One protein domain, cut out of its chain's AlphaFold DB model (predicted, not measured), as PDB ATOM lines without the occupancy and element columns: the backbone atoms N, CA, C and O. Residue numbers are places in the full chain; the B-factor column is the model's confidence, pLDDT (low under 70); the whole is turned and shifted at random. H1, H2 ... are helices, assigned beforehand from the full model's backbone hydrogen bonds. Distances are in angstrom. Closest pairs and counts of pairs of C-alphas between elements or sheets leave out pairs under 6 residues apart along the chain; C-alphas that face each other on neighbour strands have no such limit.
ATOM      1  N   LEU A 135     -34.179  -9.493  35.370       76.25
ATOM      2  CA  LEU A 135     -33.435 -10.305  36.324       76.25
ATOM      3  C   LEU A 135     -34.121 -11.651  36.608       76.25
ATOM      4  O   LEU A 135     -33.429 -12.661  36.639       76.25
ATOM      5  N   ASP A 136     -35.453 -11.711  36.738       77.69
ATOM      6  CA  ASP A 136     -36.169 -12.982  36.955       77.69
ATOM      7  C   ASP A 136     -36.006 -13.918  35.745       77.69
ATOM      8  O   ASP A 136     -35.810 -15.121  35.905       77.69
ATOM      9  N   VAL A 137     -36.027 -13.371  34.522       82.25
ATOM     10  CA  VAL A 137     -35.788 -14.142  33.288       82.25
ATOM     11  C   VAL A 137     -34.342 -14.644  33.238       82.25
ATOM     12  O   VAL A 137     -34.110 -15.814  32.929       82.25
ATOM     13  N   GLN A 138     -33.368 -13.794  33.574       84.12
ATOM     14  CA  GLN A 138     -31.952 -14.169  33.628       84.12
ATOM     15  C   GLN A 138     -31.673 -15.219  34.722       84.12
ATOM     16  O   GLN A 138     -30.908 -16.156  34.485       84.12
ATOM     17  N   LEU A 139     -32.316 -15.108  35.891       82.94
ATOM     18  CA  LEU A 139     -32.239 -16.076  36.989       82.94
ATOM     19  C   LEU A 139     -32.888 -17.412  36.606       82.94
ATOM     20  O   LEU A 139     -32.280 -18.456  36.826       82.94
ATOM     21  N   ALA A 140     -34.060 -17.402  35.965       84.19
ATOM     22  CA  ALA A 140     -34.709 -18.615  35.471       84.19
ATOM     23  C   ALA A 140     -33.847 -19.335  34.416       84.19
ATOM     24  O   ALA A 140     -33.633 -20.543  34.517       84.19
ATOM     25  N   GLN A 141     -33.277 -18.600  33.454       89.38
ATOM     26  CA  GLN A 141     -32.344 -19.149  32.458       89.38
ATOM     27  C   GLN A 141     -31.067 -19.706  33.101       89.38
ATOM     28  O   GLN A 141     -30.601 -20.785  32.732       89.38
ATOM     29  N   HIS A 142     -30.499 -18.992  34.076       91.06
ATOM     30  CA  HIS A 142     -29.333 -19.450  34.823       91.06
ATOM     31  C   HIS A 142     -29.648 -20.727  35.611       91.06
ATOM     32  O   HIS A 142     -28.916 -21.702  35.487       91.06
ATOM     33  N   ARG A 143     -30.778 -20.784  36.323       90.88
ATOM     34  CA  ARG A 143     -31.226 -21.984  37.039       90.88
ATOM     35  C   ARG A 143     -31.445 -23.171  36.100       90.88
ATOM     36  O   ARG A 143     -30.952 -24.256  36.386       90.88
ATOM     37  N   GLN A 144     -32.119 -22.978  34.962       92.50
ATOM     38  CA  GLN A 144     -32.284 -24.022  33.937       92.50
ATOM     39  C   GLN A 144     -30.932 -24.546  33.433       92.50
ATOM     40  O   GLN A 144     -30.762 -25.754  33.262       92.50
ATOM     41  N   TYR A 145     -29.952 -23.656  33.248       96.06
ATOM     42  CA  TYR A 145     -28.583 -24.030  32.901       96.06
ATOM     43  C   TYR A 145     -27.917 -24.875  34.001       96.06
ATOM     44  O   TYR A 145     -27.388 -25.944  33.696       96.06
ATOM     45  N   LEU A 146     -28.002 -24.457  35.271       95.69
ATOM     46  CA  LEU A 146     -27.464 -25.218  36.407       95.69
ATOM     47  C   LEU A 146     -28.112 -26.607  36.525       95.69
ATOM     48  O   LEU A 146     -27.393 -27.597  36.639       95.69
ATOM     49  N   VAL A 147     -29.445 -26.710  36.424       94.31
ATOM     50  CA  VAL A 147     -30.166 -27.999  36.421       94.31
ATOM     51  C   VAL A 147     -29.657 -28.896  35.291       94.31
ATOM     52  O   VAL A 147     -29.306 -30.049  35.536       94.31
ATOM     53  N   ALA A 148     -29.559 -28.376  34.064       96.06
ATOM     54  CA  ALA A 148     -29.114 -29.151  32.907       96.06
ATOM     55  C   ALA A 148     -27.655 -29.635  33.022       96.06
ATOM     56  O   ALA A 148     -27.344 -30.739  32.575       96.06
ATOM     57  N   ARG A 149     -26.764 -28.831  33.618       97.56
ATOM     58  CA  ARG A 149     -25.349 -29.185  33.824       97.56
ATOM     59  C   ARG A 149     -25.141 -30.137  35.008       97.56
ATOM     60  O   ARG A 149     -24.296 -31.022  34.914       97.56
ATOM     61  N   CYS A 150     -25.919 -30.007  36.085       97.38
ATOM     62  CA  CYS A 150     -25.792 -30.838  37.289       97.38
ATOM     63  C   CYS A 150     -26.567 -32.165  37.215       97.38
ATOM     64  O   CYS A 150     -26.183 -33.124  37.885       97.38
ATOM     65  N   ALA A 151     -27.622 -32.270  36.397       96.38
ATOM     66  CA  ALA A 151     -28.448 -33.481  36.295       96.38
ATOM     67  C   ALA A 151     -27.662 -34.780  36.002       96.38
ATOM     68  O   ALA A 151     -27.982 -35.802  36.612       96.38
ATOM     69  N   PRO A 152     -26.609 -34.790  35.155       95.94
ATOM     70  CA  PRO A 152     -25.740 -35.954  34.991       95.94
ATOM     71  C   PRO A 152     -25.026 -36.428  36.260       95.94
ATOM     72  O   PRO A 152     -24.843 -37.633  36.424       95.94
ATOM     73  N   ALA A 153     -24.609 -35.506  37.133       95.38
ATOM     74  CA  ALA A 153     -23.972 -35.830  38.408       95.38
ATOM     75  C   ALA A 153     -25.015 -36.268  39.443       95.38
ATOM     76  O   ALA A 153     -24.847 -37.306  40.074       95.38
ATOM     77  N   ALA A 154     -26.139 -35.555  39.534       94.75
ATOM     78  CA  ALA A 154     -27.262 -35.926  40.393       94.75
ATOM     79  C   ALA A 154     -27.799 -37.339  40.089       94.75
ATOM     80  O   ALA A 154     -28.040 -38.110  41.012       94.75
ATOM     81  N   ALA A 155     -27.889 -37.725  38.812       93.06
ATOM     82  CA  ALA A 155     -28.291 -39.070  38.385       93.06
ATOM     83  C   ALA A 155     -27.357 -40.203  38.869       93.06
ATOM     84  O   ALA A 155     -27.783 -41.354  38.983       93.06
ATOM     85  N   LEU A 156     -26.083 -39.876  39.119       92.06
ATOM     86  CA  LEU A 156     -25.057 -40.775  39.657       92.06
ATOM     87  C   LEU A 156     -25.010 -40.756  41.194       92.06
ATOM     88  O   LEU A 156     -24.769 -41.798  41.793       92.06
ATOM     89  N   LEU A 157     -25.232 -39.592  41.815       91.88
ATOM     90  CA  LEU A 157     -25.150 -39.378  43.267       91.88
ATOM     91  C   LEU A 157     -26.420 -39.801  44.021       91.88
ATOM     92  O   LEU A 157     -26.324 -40.380  45.096       91.88
ATOM     93  N   PHE A 158     -27.597 -39.507  43.463       87.81
ATOM     94  CA  PHE A 158     -28.902 -39.682  44.120       87.81
ATOM     95  C   PHE A 158     -29.748 -40.794  43.490       87.81
ATOM     96  O   PHE A 158     -30.916 -40.971  43.842       87.81
ATOM     97  N   GLY A 159     -29.170 -41.560  42.559       81.50
ATOM     98  CA  GLY A 159     -29.803 -42.775  42.063       81.50
ATOM     99  C   GLY A 159     -30.032 -43.764  43.209       81.50
ATOM    100  O   GLY A 159     -29.145 -43.918  44.050       81.50
ATOM    101  N   GLN A 177     -30.420 -43.426  38.057       79.50
ATOM    102  CA  GLN A 177     -31.587 -42.593  37.813       79.50
ATOM    103  C   GLN A 177     -31.447 -41.997  36.410       79.50
ATOM    104  O   GLN A 177     -30.354 -41.618  35.982       79.50
ATOM    105  N   SER A 178     -32.539 -41.933  35.648       89.75
ATOM    106  CA  SER A 178     -32.451 -41.320  34.322       89.75
ATOM    107  C   SER A 178     -32.122 -39.828  34.468       89.75
ATOM    108  O   SER A 178     -32.668 -39.155  35.342       89.75
ATOM    109  N   VAL A 179     -31.249 -39.288  33.606       90.31
ATOM    110  CA  VAL A 179     -30.883 -37.858  33.639       90.31
ATOM    111  C   VAL A 179     -32.118 -36.934  33.606       90.31
ATOM    112  O   VAL A 179     -32.126 -35.977  34.376       90.31
ATOM    113  N   PRO A 180     -33.197 -37.212  32.839       92.56
ATOM    114  CA  PRO A 180     -34.436 -36.429  32.917       92.56
ATOM    115  C   PRO A 180     -35.117 -36.467  34.292       92.56
ATOM    116  O   PRO A 180     -35.620 -35.448  34.752       92.56
ATOM    117  N   GLN A 181     -35.114 -37.615  34.974       88.44
ATOM    118  CA  GLN A 181     -35.697 -37.745  36.312       88.44
ATOM    119  C   GLN A 181     -34.843 -37.019  37.365       88.44
ATOM    120  O   GLN A 181     -35.397 -36.343  38.224       88.44
ATOM    121  N   ALA A 182     -33.512 -37.086  37.259       90.38
ATOM    122  CA  ALA A 182     -32.609 -36.309  38.108       90.38
ATOM    123  C   ALA A 182     -32.743 -34.795  37.856       90.38
ATOM    124  O   ALA A 182     -32.750 -34.013  38.802       90.38
ATOM    125  N   ALA A 183     -32.921 -34.374  36.598       90.00
ATOM    126  CA  ALA A 183     -33.209 -32.984  36.246       90.00
ATOM    127  C   ALA A 183     -34.543 -32.505  36.842       90.00
ATOM    128  O   ALA A 183     -34.601 -31.397  37.366       90.00
ATOM    129  N   ALA A 184     -35.587 -33.342  36.826       86.38
ATOM    130  CA  ALA A 184     -36.861 -33.041  37.478       86.38
ATOM    131  C   ALA A 184     -36.716 -32.921  39.008       86.38
ATOM    132  O   ALA A 184     -37.262 -31.991  39.598       86.38
ATOM    133  N   SER A 185     -35.923 -33.789  39.650       85.81
ATOM    134  CA  SER A 185     -35.595 -33.660  41.078       85.81
ATOM    135  C   SER A 185     -34.840 -32.357  41.379       85.81
ATOM    136  O   SER A 185     -35.262 -31.601  42.251       85.81
ATOM    137  N   LEU A 186     -33.778 -32.042  40.626       88.81
ATOM    138  CA  LEU A 186     -33.019 -30.791  40.772       88.81
ATOM    139  C   LEU A 186     -33.858 -29.540  40.470       88.81
ATOM    140  O   LEU A 186     -33.611 -28.485  41.050       88.81
ATOM    141  N   ALA A 187     -34.863 -29.628  39.595       85.69
ATOM    142  CA  ALA A 187     -35.766 -28.513  39.322       85.69
ATOM    143  C   ALA A 187     -36.586 -28.099  40.559       85.69
ATOM    144  O   ALA A 187     -36.933 -26.924  40.665       85.69
ATOM    145  N   GLY A 188     -36.817 -29.011  41.513       79.62
ATOM    146  CA  GLY A 188     -37.437 -28.723  42.812       79.62
ATOM    147  C   GLY A 188     -36.465 -28.336  43.940       79.62
ATOM    148  O   GLY A 188     -36.922 -27.929  45.003       79.62
ATOM    149  N   TRP A 189     -35.144 -28.447  43.744       83.31
ATOM    150  CA  TRP A 189     -34.141 -28.131  44.776       83.31
ATOM    151  C   TRP A 189     -34.050 -26.638  45.089       83.31
ATOM    152  O   TRP A 189     -34.314 -25.803  44.223       83.31
ATOM    153  N   SER A 190     -33.550 -26.281  46.273       80.50
ATOM    154  CA  SER A 190     -33.267 -24.879  46.579       80.50
ATOM    155  C   SER A 190     -32.258 -24.262  45.611       80.50
ATOM    156  O   SER A 190     -31.386 -24.953  45.083       80.50
ATOM    157  N   SER A 191     -32.384 -22.962  45.319       84.31
ATOM    158  CA  SER A 191     -31.410 -22.287  44.446       84.31
ATOM    159  C   SER A 191     -30.026 -22.310  45.091       84.31
ATOM    160  O   SER A 191     -29.071 -22.691  44.427       84.31
ATOM    161  N   VAL A 192     -29.942 -22.077  46.405       82.38
ATOM    162  CA  VAL A 192     -28.708 -22.227  47.191       82.38
ATOM    163  C   VAL A 192     -28.139 -23.651  47.102       82.38
ATOM    164  O   VAL A 192     -26.954 -23.811  46.835       82.38
ATOM    165  N   GLY A 193     -28.960 -24.697  47.255       86.31
ATOM    166  CA  GLY A 193     -28.504 -26.093  47.182       86.31
ATOM    167  C   GLY A 193     -28.048 -26.519  45.782       86.31
ATOM    168  O   GLY A 193     -27.049 -27.223  45.639       86.31
ATOM    169  N   LEU A 194     -28.736 -26.053  44.737       91.81
ATOM    170  CA  LEU A 194     -28.345 -26.276  43.343       91.81
ATOM    171  C   LEU A 194     -27.057 -25.520  42.980       91.81
ATOM    172  O   LEU A 194     -26.203 -26.065  42.281       91.81
ATOM    173  N   GLU A 195     -26.908 -24.283  43.455       92.06
ATOM    174  CA  GLU A 195     -25.697 -23.476  43.281       92.06
ATOM    175  C   GLU A 195     -24.514 -24.078  44.043       92.06
ATOM    176  O   GLU A 195     -23.426 -24.163  43.483       92.06
ATOM    177  N   ARG A 196     -24.729 -24.586  45.264       92.12
ATOM    178  CA  ARG A 196     -23.721 -25.320  46.039       92.12
ATOM    179  C   ARG A 196     -23.218 -26.546  45.276       92.12
ATOM    180  O   ARG A 196     -22.026 -26.633  45.003       92.12
ATOM    181  N   LEU A 197     -24.132 -27.421  44.844       95.50
ATOM    182  CA  LEU A 197     -23.802 -28.602  44.037       95.50
ATOM    183  C   LEU A 197     -23.041 -28.226  42.756       95.50
ATOM    184  O   LEU A 197     -22.081 -28.898  42.386       95.50
ATOM    185  N   PHE A 198     -23.451 -27.151  42.077       97.12
ATOM    186  CA  PHE A 198     -22.745 -26.660  40.899       97.12
ATOM    187  C   PHE A 198     -21.323 -26.188  41.224       97.12
ATOM    188  O   PHE A 198     -20.396 -26.554  40.505       97.12
ATOM    189  N   MET A 199     -21.142 -25.395  42.284       96.50
ATOM    190  CA  MET A 199     -19.834 -24.861  42.670       96.50
ATOM    191  C   MET A 199     -18.877 -25.969  43.108       96.50
ATOM    192  O   MET A 199     -17.731 -25.967  42.665       96.50
ATOM    193  N   ASP A 200     -19.346 -26.956  43.875       95.75
ATOM    194  CA  ASP A 200     -18.538 -28.110  44.285       95.75
ATOM    195  C   ASP A 200     -18.053 -28.910  43.047       95.75
ATOM    196  O   ASP A 200     -16.871 -29.245  42.923       95.75
ATOM    197  N   LEU A 201     -18.935 -29.141  42.061       96.62
ATOM    198  CA  LEU A 201     -18.585 -29.785  40.783       96.62
ATOM    199  C   LEU A 201     -17.662 -28.916  39.905       96.62
ATOM    200  O   LEU A 201     -16.787 -29.442  39.213       96.62
ATOM    201  N   TYR A 202     -17.852 -27.595  39.902       97.06
ATOM    202  CA  TYR A 202     -17.037 -26.660  39.125       97.06
ATOM    203  C   TYR A 202     -15.616 -26.555  39.689       97.06
ATOM    204  O   TYR A 202     -14.649 -26.602  38.930       97.06
ATOM    205  N   GLN A 203     -15.469 -26.505  41.014       96.00
ATOM    206  CA  GLN A 203     -14.167 -26.510  41.680       96.00
ATOM    207  C   GLN A 203     -13.403 -27.817  41.410       96.00
ATOM    208  O   GLN A 203     -12.231 -27.754  41.041       96.00
ATOM    209  N   ASP A 204     -14.059 -28.985  41.469       95.69
ATOM    210  CA  ASP A 204     -13.450 -30.271  41.077       95.69
ATOM    211  C   ASP A 204     -12.973 -30.261  39.608       95.69
ATOM    212  O   ASP A 204     -11.857 -30.696  39.305       95.69
ATOM    213  N   LEU A 205     -13.764 -29.690  38.688       95.81
ATOM    214  CA  LEU A 205     -13.388 -29.532  37.275       95.81
ATOM    215  C   LEU A 205     -12.150 -28.632  37.090       95.81
ATOM    216  O   LEU A 205     -11.266 -28.964  36.295       95.81
ATOM    217  N   VAL A 206     -12.085 -27.506  37.808       94.88
ATOM    218  CA  VAL A 206     -10.990 -26.522  37.719       94.88
ATOM    219  C   VAL A 206      -9.699 -27.051  38.350       94.88
ATOM    220  O   VAL A 206      -8.632 -26.924  37.743       94.88
ATOM    221  N   LEU A 207      -9.782 -27.674  39.530       93.81
ATOM    222  CA  LEU A 207      -8.631 -28.210  40.266       93.81
ATOM    223  C   LEU A 207      -8.022 -29.440  39.581       93.81
ATOM    224  O   LEU A 207      -6.800 -29.596  39.548       93.81
ATOM    225  N   HIS A 208      -8.852 -30.308  38.995       90.38
ATOM    226  CA  HIS A 208      -8.418 -31.585  38.432       90.38
ATOM    227  C   HIS A 208      -8.671 -31.683  36.919       90.38
ATOM    228  O   HIS A 208      -9.168 -32.701  36.434       90.38
ATOM    229  N   GLN A 209      -8.255 -30.666  36.155       78.19
ATOM    230  CA  GLN A 209      -8.452 -30.526  34.695       78.19
ATOM    231  C   GLN A 209      -8.254 -31.825  33.872       78.19
ATOM    232  O   GLN A 209      -8.946 -32.072  32.879       78.19
ATOM    233  N   GLN A 210      -7.316 -32.691  34.279       79.00
ATOM    234  CA  GLN A 210      -7.018 -33.958  33.599       79.00
ATOM    235  C   GLN A 210      -7.594 -35.224  34.272       79.00
ATOM    236  O   GLN A 210      -7.639 -36.264  33.609       79.00
ATOM    237  N   GLY A 211      -8.079 -35.152  35.519       80.38
ATOM    238  CA  GLY A 211      -8.418 -36.323  36.347       80.38
ATOM    239  C   GLY A 211      -9.748 -36.286  37.115       80.38
ATOM    240  O   GLY A 211     -10.157 -37.333  37.613       80.38
ATOM    241  N   SER A 212     -10.443 -35.145  37.190       88.44
ATOM    242  CA  SER A 212     -11.775 -35.050  37.808       88.44
ATOM    243  C   SER A 212     -12.732 -36.053  37.162       88.44
ATOM    244  O   SER A 212     -12.860 -36.114  35.935       88.44
ATOM    245  N   THR A 213     -13.410 -36.844  37.995       90.00
ATOM    246  CA  THR A 213     -14.496 -37.729  37.544       90.00
ATOM    247  C   THR A 213     -15.857 -37.048  37.683       90.00
ATOM    248  O   THR A 213     -16.725 -37.276  36.844       90.00
ATOM    249  N   TRP A 214     -16.036 -36.181  38.688       94.38
ATOM    250  CA  TRP A 214     -17.319 -35.550  39.009       94.38
ATOM    251  C   TRP A 214     -17.544 -34.252  38.233       94.38
ATOM    252  O   TRP A 214     -18.504 -34.156  37.475       94.38
ATOM    253  N   GLY A 215     -16.629 -33.291  38.319       95.12
ATOM    254  CA  GLY A 215     -16.663 -32.040  37.559       95.12
ATOM    255  C   GLY A 215     -16.719 -32.231  36.039       95.12
ATOM    256  O   GLY A 215     -17.403 -31.482  35.340       95.12
ATOM    257  N   ARG A 216     -16.116 -33.301  35.496       95.62
ATOM    258  CA  ARG A 216     -16.293 -33.683  34.078       95.62
ATOM    259  C   ARG A 216     -17.740 -33.987  33.679       95.62
ATOM    260  O   ARG A 216     -18.056 -33.894  32.494       95.62
ATOM    261  N   LEU A 217     -18.630 -34.307  34.619       96.31
ATOM    262  CA  LEU A 217     -20.049 -34.543  34.335       96.31
ATOM    263  C   LEU A 217     -20.790 -33.253  33.954       96.31
ATOM    264  O   LEU A 217     -21.755 -33.337  33.198       96.31
ATOM    265  N   LEU A 218     -20.291 -32.071  34.351       96.81
ATOM    266  CA  LEU A 218     -20.780 -30.780  33.842       96.81
ATOM    267  C   LEU A 218     -20.589 -30.665  32.319       96.81
ATOM    268  O   LEU A 218     -21.394 -30.048  31.625       96.81
ATOM    269  N   LEU A 219     -19.548 -31.302  31.774       96.81
ATOM    270  CA  LEU A 219     -19.250 -31.352  30.339       96.81
ATOM    271  C   LEU A 219     -19.864 -32.578  29.638       96.81
ATOM    272  O   LEU A 219     -19.597 -32.809  28.456       96.81
ATOM    273  N   ARG A 220     -20.696 -33.370  30.328       95.25
ATOM    274  CA  ARG A 220     -21.374 -34.510  29.705       95.25
ATOM    275  C   ARG A 220     -22.304 -34.028  28.589       95.25
ATOM    276  O   ARG A 220     -22.948 -32.979  28.689       95.25
ATOM    277  N   ASP A 221     -22.321 -34.812  27.513       95.00
ATOM    278  CA  ASP A 221     -23.103 -34.594  26.294       95.00
ATOM    279  C   ASP A 221     -22.772 -33.279  25.546       95.00
ATOM    280  O   ASP A 221     -23.470 -32.895  24.608       95.00
ATOM    281  N   VAL A 222     -21.660 -32.615  25.901       96.31
ATOM    282  CA  VAL A 222     -21.101 -31.464  25.175       96.31
ATOM    283  C   VAL A 222     -20.182 -31.968  24.053       96.31
ATOM    284  O   VAL A 222     -19.219 -32.688  24.332       96.31
ATOM    285  N   PRO A 223     -20.411 -31.596  22.779       97.06
ATOM    286  CA  PRO A 223     -19.507 -31.946  21.686       97.06
ATOM    287  C   PRO A 223     -18.084 -31.424  21.927       97.06
ATOM    288  O   PRO A 223     -17.903 -30.286  22.353       97.06
ATOM    289  N   ALA A 224     -17.058 -32.215  21.600       95.75
ATOM    290  CA  ALA A 224     -15.657 -31.879  21.894       95.75
ATOM    291  C   ALA A 224     -15.200 -30.518  21.320       95.75
ATOM    292  O   ALA A 224     -14.398 -29.822  21.936       95.75
ATOM    293  N   ASN A 225     -15.750 -30.102  20.174       97.25
ATOM    294  CA  ASN A 225     -15.488 -28.795  19.560       97.25
ATOM    295  C   ASN A 225     -16.211 -27.616  20.244       97.25
ATOM    296  O   ASN A 225     -15.900 -26.468  19.944       97.25
ATOM    297  N   GLN A 226     -17.170 -27.881  21.135       97.69
ATOM    298  CA  GLN A 226     -17.916 -26.882  21.909       97.69
ATOM    299  C   GLN A 226     -17.436 -26.774  23.364       97.69
ATOM    300  O   GLN A 226     -17.745 -25.781  24.018       97.69
ATOM    301  N   VAL A 227     -16.643 -27.732  23.863       95.94
ATOM    302  CA  VAL A 227     -16.112 -27.728  25.242       95.94
ATOM    303  C   VAL A 227     -15.455 -26.393  25.639       95.94
ATOM    304  O   VAL A 227     -15.786 -25.906  26.717       95.94
ATOM    305  N   PRO A 228     -14.620 -25.724  24.811       96.56
ATOM    306  CA  PRO A 228     -14.058 -24.418  25.177       96.56
ATOM    307  C   PRO A 228     -15.121 -23.329  25.386       96.56
ATOM    308  O   PRO A 228     -14.991 -22.502  26.282       96.56
ATOM    309  N   GLN A 229     -16.194 -23.341  24.589       96.94
ATOM    310  CA  GLN A 229     -17.304 -22.396  24.739       96.94
ATOM    311  C   GLN A 229     -18.161 -22.729  25.966       96.94
ATOM    312  O   GLN A 229     -18.668 -21.821  26.620       96.94
ATOM    313  N   GLU A 230     -18.333 -24.011  26.287       97.44
ATOM    314  CA  GLU A 230     -19.078 -24.429  27.474       97.44
ATOM    315  C   GLU A 230     -18.316 -24.112  28.765       97.44
ATOM    316  O   GLU A 230     -18.925 -23.625  29.709       97.44
ATOM    317  N   LEU A 231     -16.988 -24.272  28.785       96.38
ATOM    318  CA  LEU A 231     -16.141 -23.845  29.905       96.38
ATOM    319  C   LEU A 231     -16.310 -22.348  30.212       96.38
ATOM    320  O   LEU A 231     -16.479 -21.994  31.373       96.38
ATOM    321  N   LEU A 232     -16.379 -21.484  29.190       96.75
ATOM    322  CA  LEU A 232     -16.672 -20.054  29.377       96.75
ATOM    323  C   LEU A 232     -18.073 -19.795  29.963       96.75
ATOM    324  O   LEU A 232     -18.260 -18.828  30.696       96.75
ATOM    325  N   LYS A 233     -19.073 -20.638  29.662       97.19
ATOM    326  CA  LYS A 233     -20.415 -20.527  30.271       97.19
ATOM    327  C   LYS A 233     -20.446 -21.030  31.711       97.19
ATOM    328  O   LYS A 233     -21.185 -20.459  32.509       97.19
ATOM    329  N   LEU A 234     -19.686 -22.083  32.025       97.12
ATOM    330  CA  LEU A 234     -19.529 -22.603  33.385       97.12
ATOM    331  C   LEU A 234     -18.835 -21.562  34.270       97.12
ATOM    332  O   LEU A 234     -19.349 -21.245  35.335       97.12
ATOM    333  N   ASP A 235     -17.760 -20.946  33.777       96.69
ATOM    334  CA  ASP A 235     -17.059 -19.843  34.442       96.69
ATOM    335  C   ASP A 235     -17.975 -18.623  34.648       96.69
ATOM    336  O   ASP A 235     -18.182 -18.176  35.774       96.69
ATOM    337  N   ALA A 236     -18.677 -18.174  33.603       95.31
ATOM    338  CA  ALA A 236     -19.680 -17.112  33.725       95.31
ATOM    339  C   ALA A 236     -20.915 -17.505  34.570       95.31
ATOM    340  O   ALA A 236     -21.733 -16.647  34.910       95.31
ATOM    341  N   ALA A 237     -21.127 -18.787  34.879       95.25
ATOM    342  CA  ALA A 237     -22.139 -19.237  35.832       95.25
ATOM    343  C   ALA A 237     -21.594 -19.197  37.266       95.25
ATOM    344  O   ALA A 237     -22.272 -18.639  38.125       95.25
ATOM    345  N   ALA A 238     -20.369 -19.680  37.495       95.75
ATOM    346  CA  ALA A 238     -19.670 -19.608  38.776       95.75
ATOM    347  C   ALA A 238     -19.482 -18.156  39.236       95.75
ATOM    348  O   ALA A 238     -19.957 -17.793  40.306       95.75
ATOM    349  N   GLN A 239     -18.954 -17.284  38.372       93.12
ATOM    350  CA  GLN A 239     -18.802 -15.851  38.650       93.12
ATOM    351  C   GLN A 239     -20.129 -15.166  38.997       93.12
ATOM    352  O   GLN A 239     -20.147 -14.224  39.779       93.12
ATOM    353  N   ARG A 240     -21.268 -15.623  38.449       90.12
ATOM    354  CA  ARG A 240     -22.595 -15.093  38.819       90.12
ATOM    355  C   ARG A 240     -23.084 -15.594  40.176       90.12
ATOM    356  O   ARG A 240     -23.849 -14.877  40.812       90.12
ATOM    357  N   ILE A 241     -22.680 -16.788  40.601       89.62
ATOM    358  CA  ILE A 241     -22.957 -17.321  41.942       89.62
ATOM    359  C   ILE A 241     -22.087 -16.574  42.958       89.62
ATOM    360  O   ILE A 241     -22.617 -15.974  43.889       89.62
ATOM    361  N   GLU A 242     -20.779 -16.490  42.712       88.69
ATOM    362  CA  GLU A 242     -19.824 -15.725  43.525       88.69
ATOM    363  C   GLU A 242     -20.214 -14.244  43.616       88.69
ATOM    364  O   GLU A 242     -20.218 -13.675  44.703       88.69
ATOM    365  N   ALA A 243     -20.645 -13.621  42.514       83.38
ATOM    366  CA  ALA A 243     -21.136 -12.245  42.525       83.38
ATOM    367  C   ALA A 243     -22.422 -12.070  43.347       83.38
ATOM    368  O   ALA A 243     -22.589 -11.009  43.933       83.38
ATOM    369  N   ARG A 244     -23.317 -13.069  43.431       79.88
ATOM    370  CA  ARG A 244     -24.503 -13.020  44.317       79.88
ATOM    371  C   ARG A 244     -24.168 -13.281  45.787       79.88
ATOM    372  O   ARG A 244     -24.901 -12.819  46.652       79.88
ATOM    373  N   GLN A 245     -23.090 -14.014  46.060       75.00
ATOM    374  CA  GLN A 245     -22.582 -14.249  47.414       75.00
ATOM    375  C   GLN A 245     -21.759 -13.052  47.927       75.00
ATOM    376  O   GLN A 245     -21.850 -12.702  49.097       75.00
ATOM    377  N   GLY A 246     -20.980 -12.401  47.054       61.84
ATOM    378  CA  GLY A 246     -20.101 -11.273  47.388       61.84
ATOM    379  C   GLY A 246     -20.757  -9.893  47.268       61.84
ATOM    380  O   GLY A 246     -20.561  -9.041  48.132       61.84
ATOM    381  N   HIS A 247     -21.581  -9.655  46.240       55.12
ATOM    382  CA  HIS A 247     -22.550  -8.564  46.295       55.12
ATOM    383  C   HIS A 247     -23.783  -9.091  47.005       55.12
ATOM    384  O   HIS A 247     -24.611  -9.756  46.381       55.12
ATOM    385  N   GLY A 248     -23.949  -8.727  48.278       58.50
ATOM    386  CA  GLY A 248     -25.234  -8.884  48.942       58.50
ATOM    387  C   GLY A 248     -26.324  -8.298  48.044       58.50
ATOM    388  O   GLY A 248     -26.378  -7.078  47.827       58.50
ATOM    389  N   LEU A 249     -27.190  -9.166  47.507       59.47
ATOM    390  CA  LEU A 249     -28.365  -8.789  46.704       59.47
ATOM    391  C   LEU A 249     -29.212  -7.736  47.439       59.47
ATOM    392  O   LEU A 249     -29.841  -6.873  46.829       59.47
ATOM    393  N   TYR A 250     -29.105  -7.774  48.765       68.50
ATOM    394  CA  TYR A 250     -29.770  -6.962  49.766       68.50
ATOM    395  C   TYR A 250     -28.902  -5.821  50.317       68.50
ATOM    396  O   TYR A 250     -29.218  -5.249  51.347       68.50
ATOM    397  N   SER A 251     -27.845  -5.412  49.610       74.62
ATOM    398  CA  SER A 251     -27.042  -4.211  49.932       74.62
ATOM    399  C   SER A 251     -27.840  -2.898  49.947       74.62
ATOM    400  O   SER A 251     -27.365  -1.891  50.463       74.62
ATOM    401  N   SER A 252     -29.043  -2.883  49.364       82.81
ATOM    402  CA  SER A 252     -30.004  -1.778  49.488       82.81
ATOM    403  C   SER A 252     -31.036  -1.977  50.596       82.81
ATOM    404  O   SER A 252     -31.817  -1.061  50.862       82.81
TER     405      SER A 252
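AT A GLANCE: This is residues 135 to 159 and 177 to 252 of the 829 residues of an uncharacterized protein of Tetradesmus obliquus (UniProt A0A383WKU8). Helices H1 and H3 cross steeply at the core; H2 packs on H1, H5 crosses H3, and short H4 packs on both H1 and H3. Residues 243 to 252 stick out. The 101 printed residues, all helix in class, have five named helices, H1 to H5 in order, and no named strand. The whole is compact, radius of gyration of the C-alphas 13.6 A, spanning 42 by 27 by 21 A.

IN THESE COORDINATES: H1, residues 135 to 157, starts at C-alpha (-33.435, -10.305, 36.324), spans 31.0 A and has a kink of 45 degrees near residue 151. H2 is residues 179 to 187, 12.0 A; H3 191 to 207, 23.9 A; H4 215 to 219, 7.7 A. H5, 227 to 246, 27.9 A, ends at C-alpha (-20.101, -11.273, 47.388).

HOW THE PARTS SIT: H1 touches H3 with residues 143 to 150 alone, at a steep tilt of 63 degrees; closest C-alphas, Cys 150 and Phe 198, 6.3 A. H1 touches H2, closest C-alphas Ala 151 and Ala 183, 4.8 A. H5 touches H3 with residues 234 to 241 alone, closest C-alphas Ala 238 and Met 199, 6.5 A. H4 touches H3, closest C-alphas Gly 215 and Leu 205, 4.1 A. O i to N i+4 pairs are within hydrogen-bond range throughout H2 and H3, in 16 of 19 in H1, 15 of 16 in H5 and 0 of 1 in H4, where 2 of 2 i+3 pairs are.

THE WHOLE: Residues 160 to 176 are cut out; C-alphas 159 and 177 are 4.6 A apart. Residues 246 to 250 have pLDDT under 70.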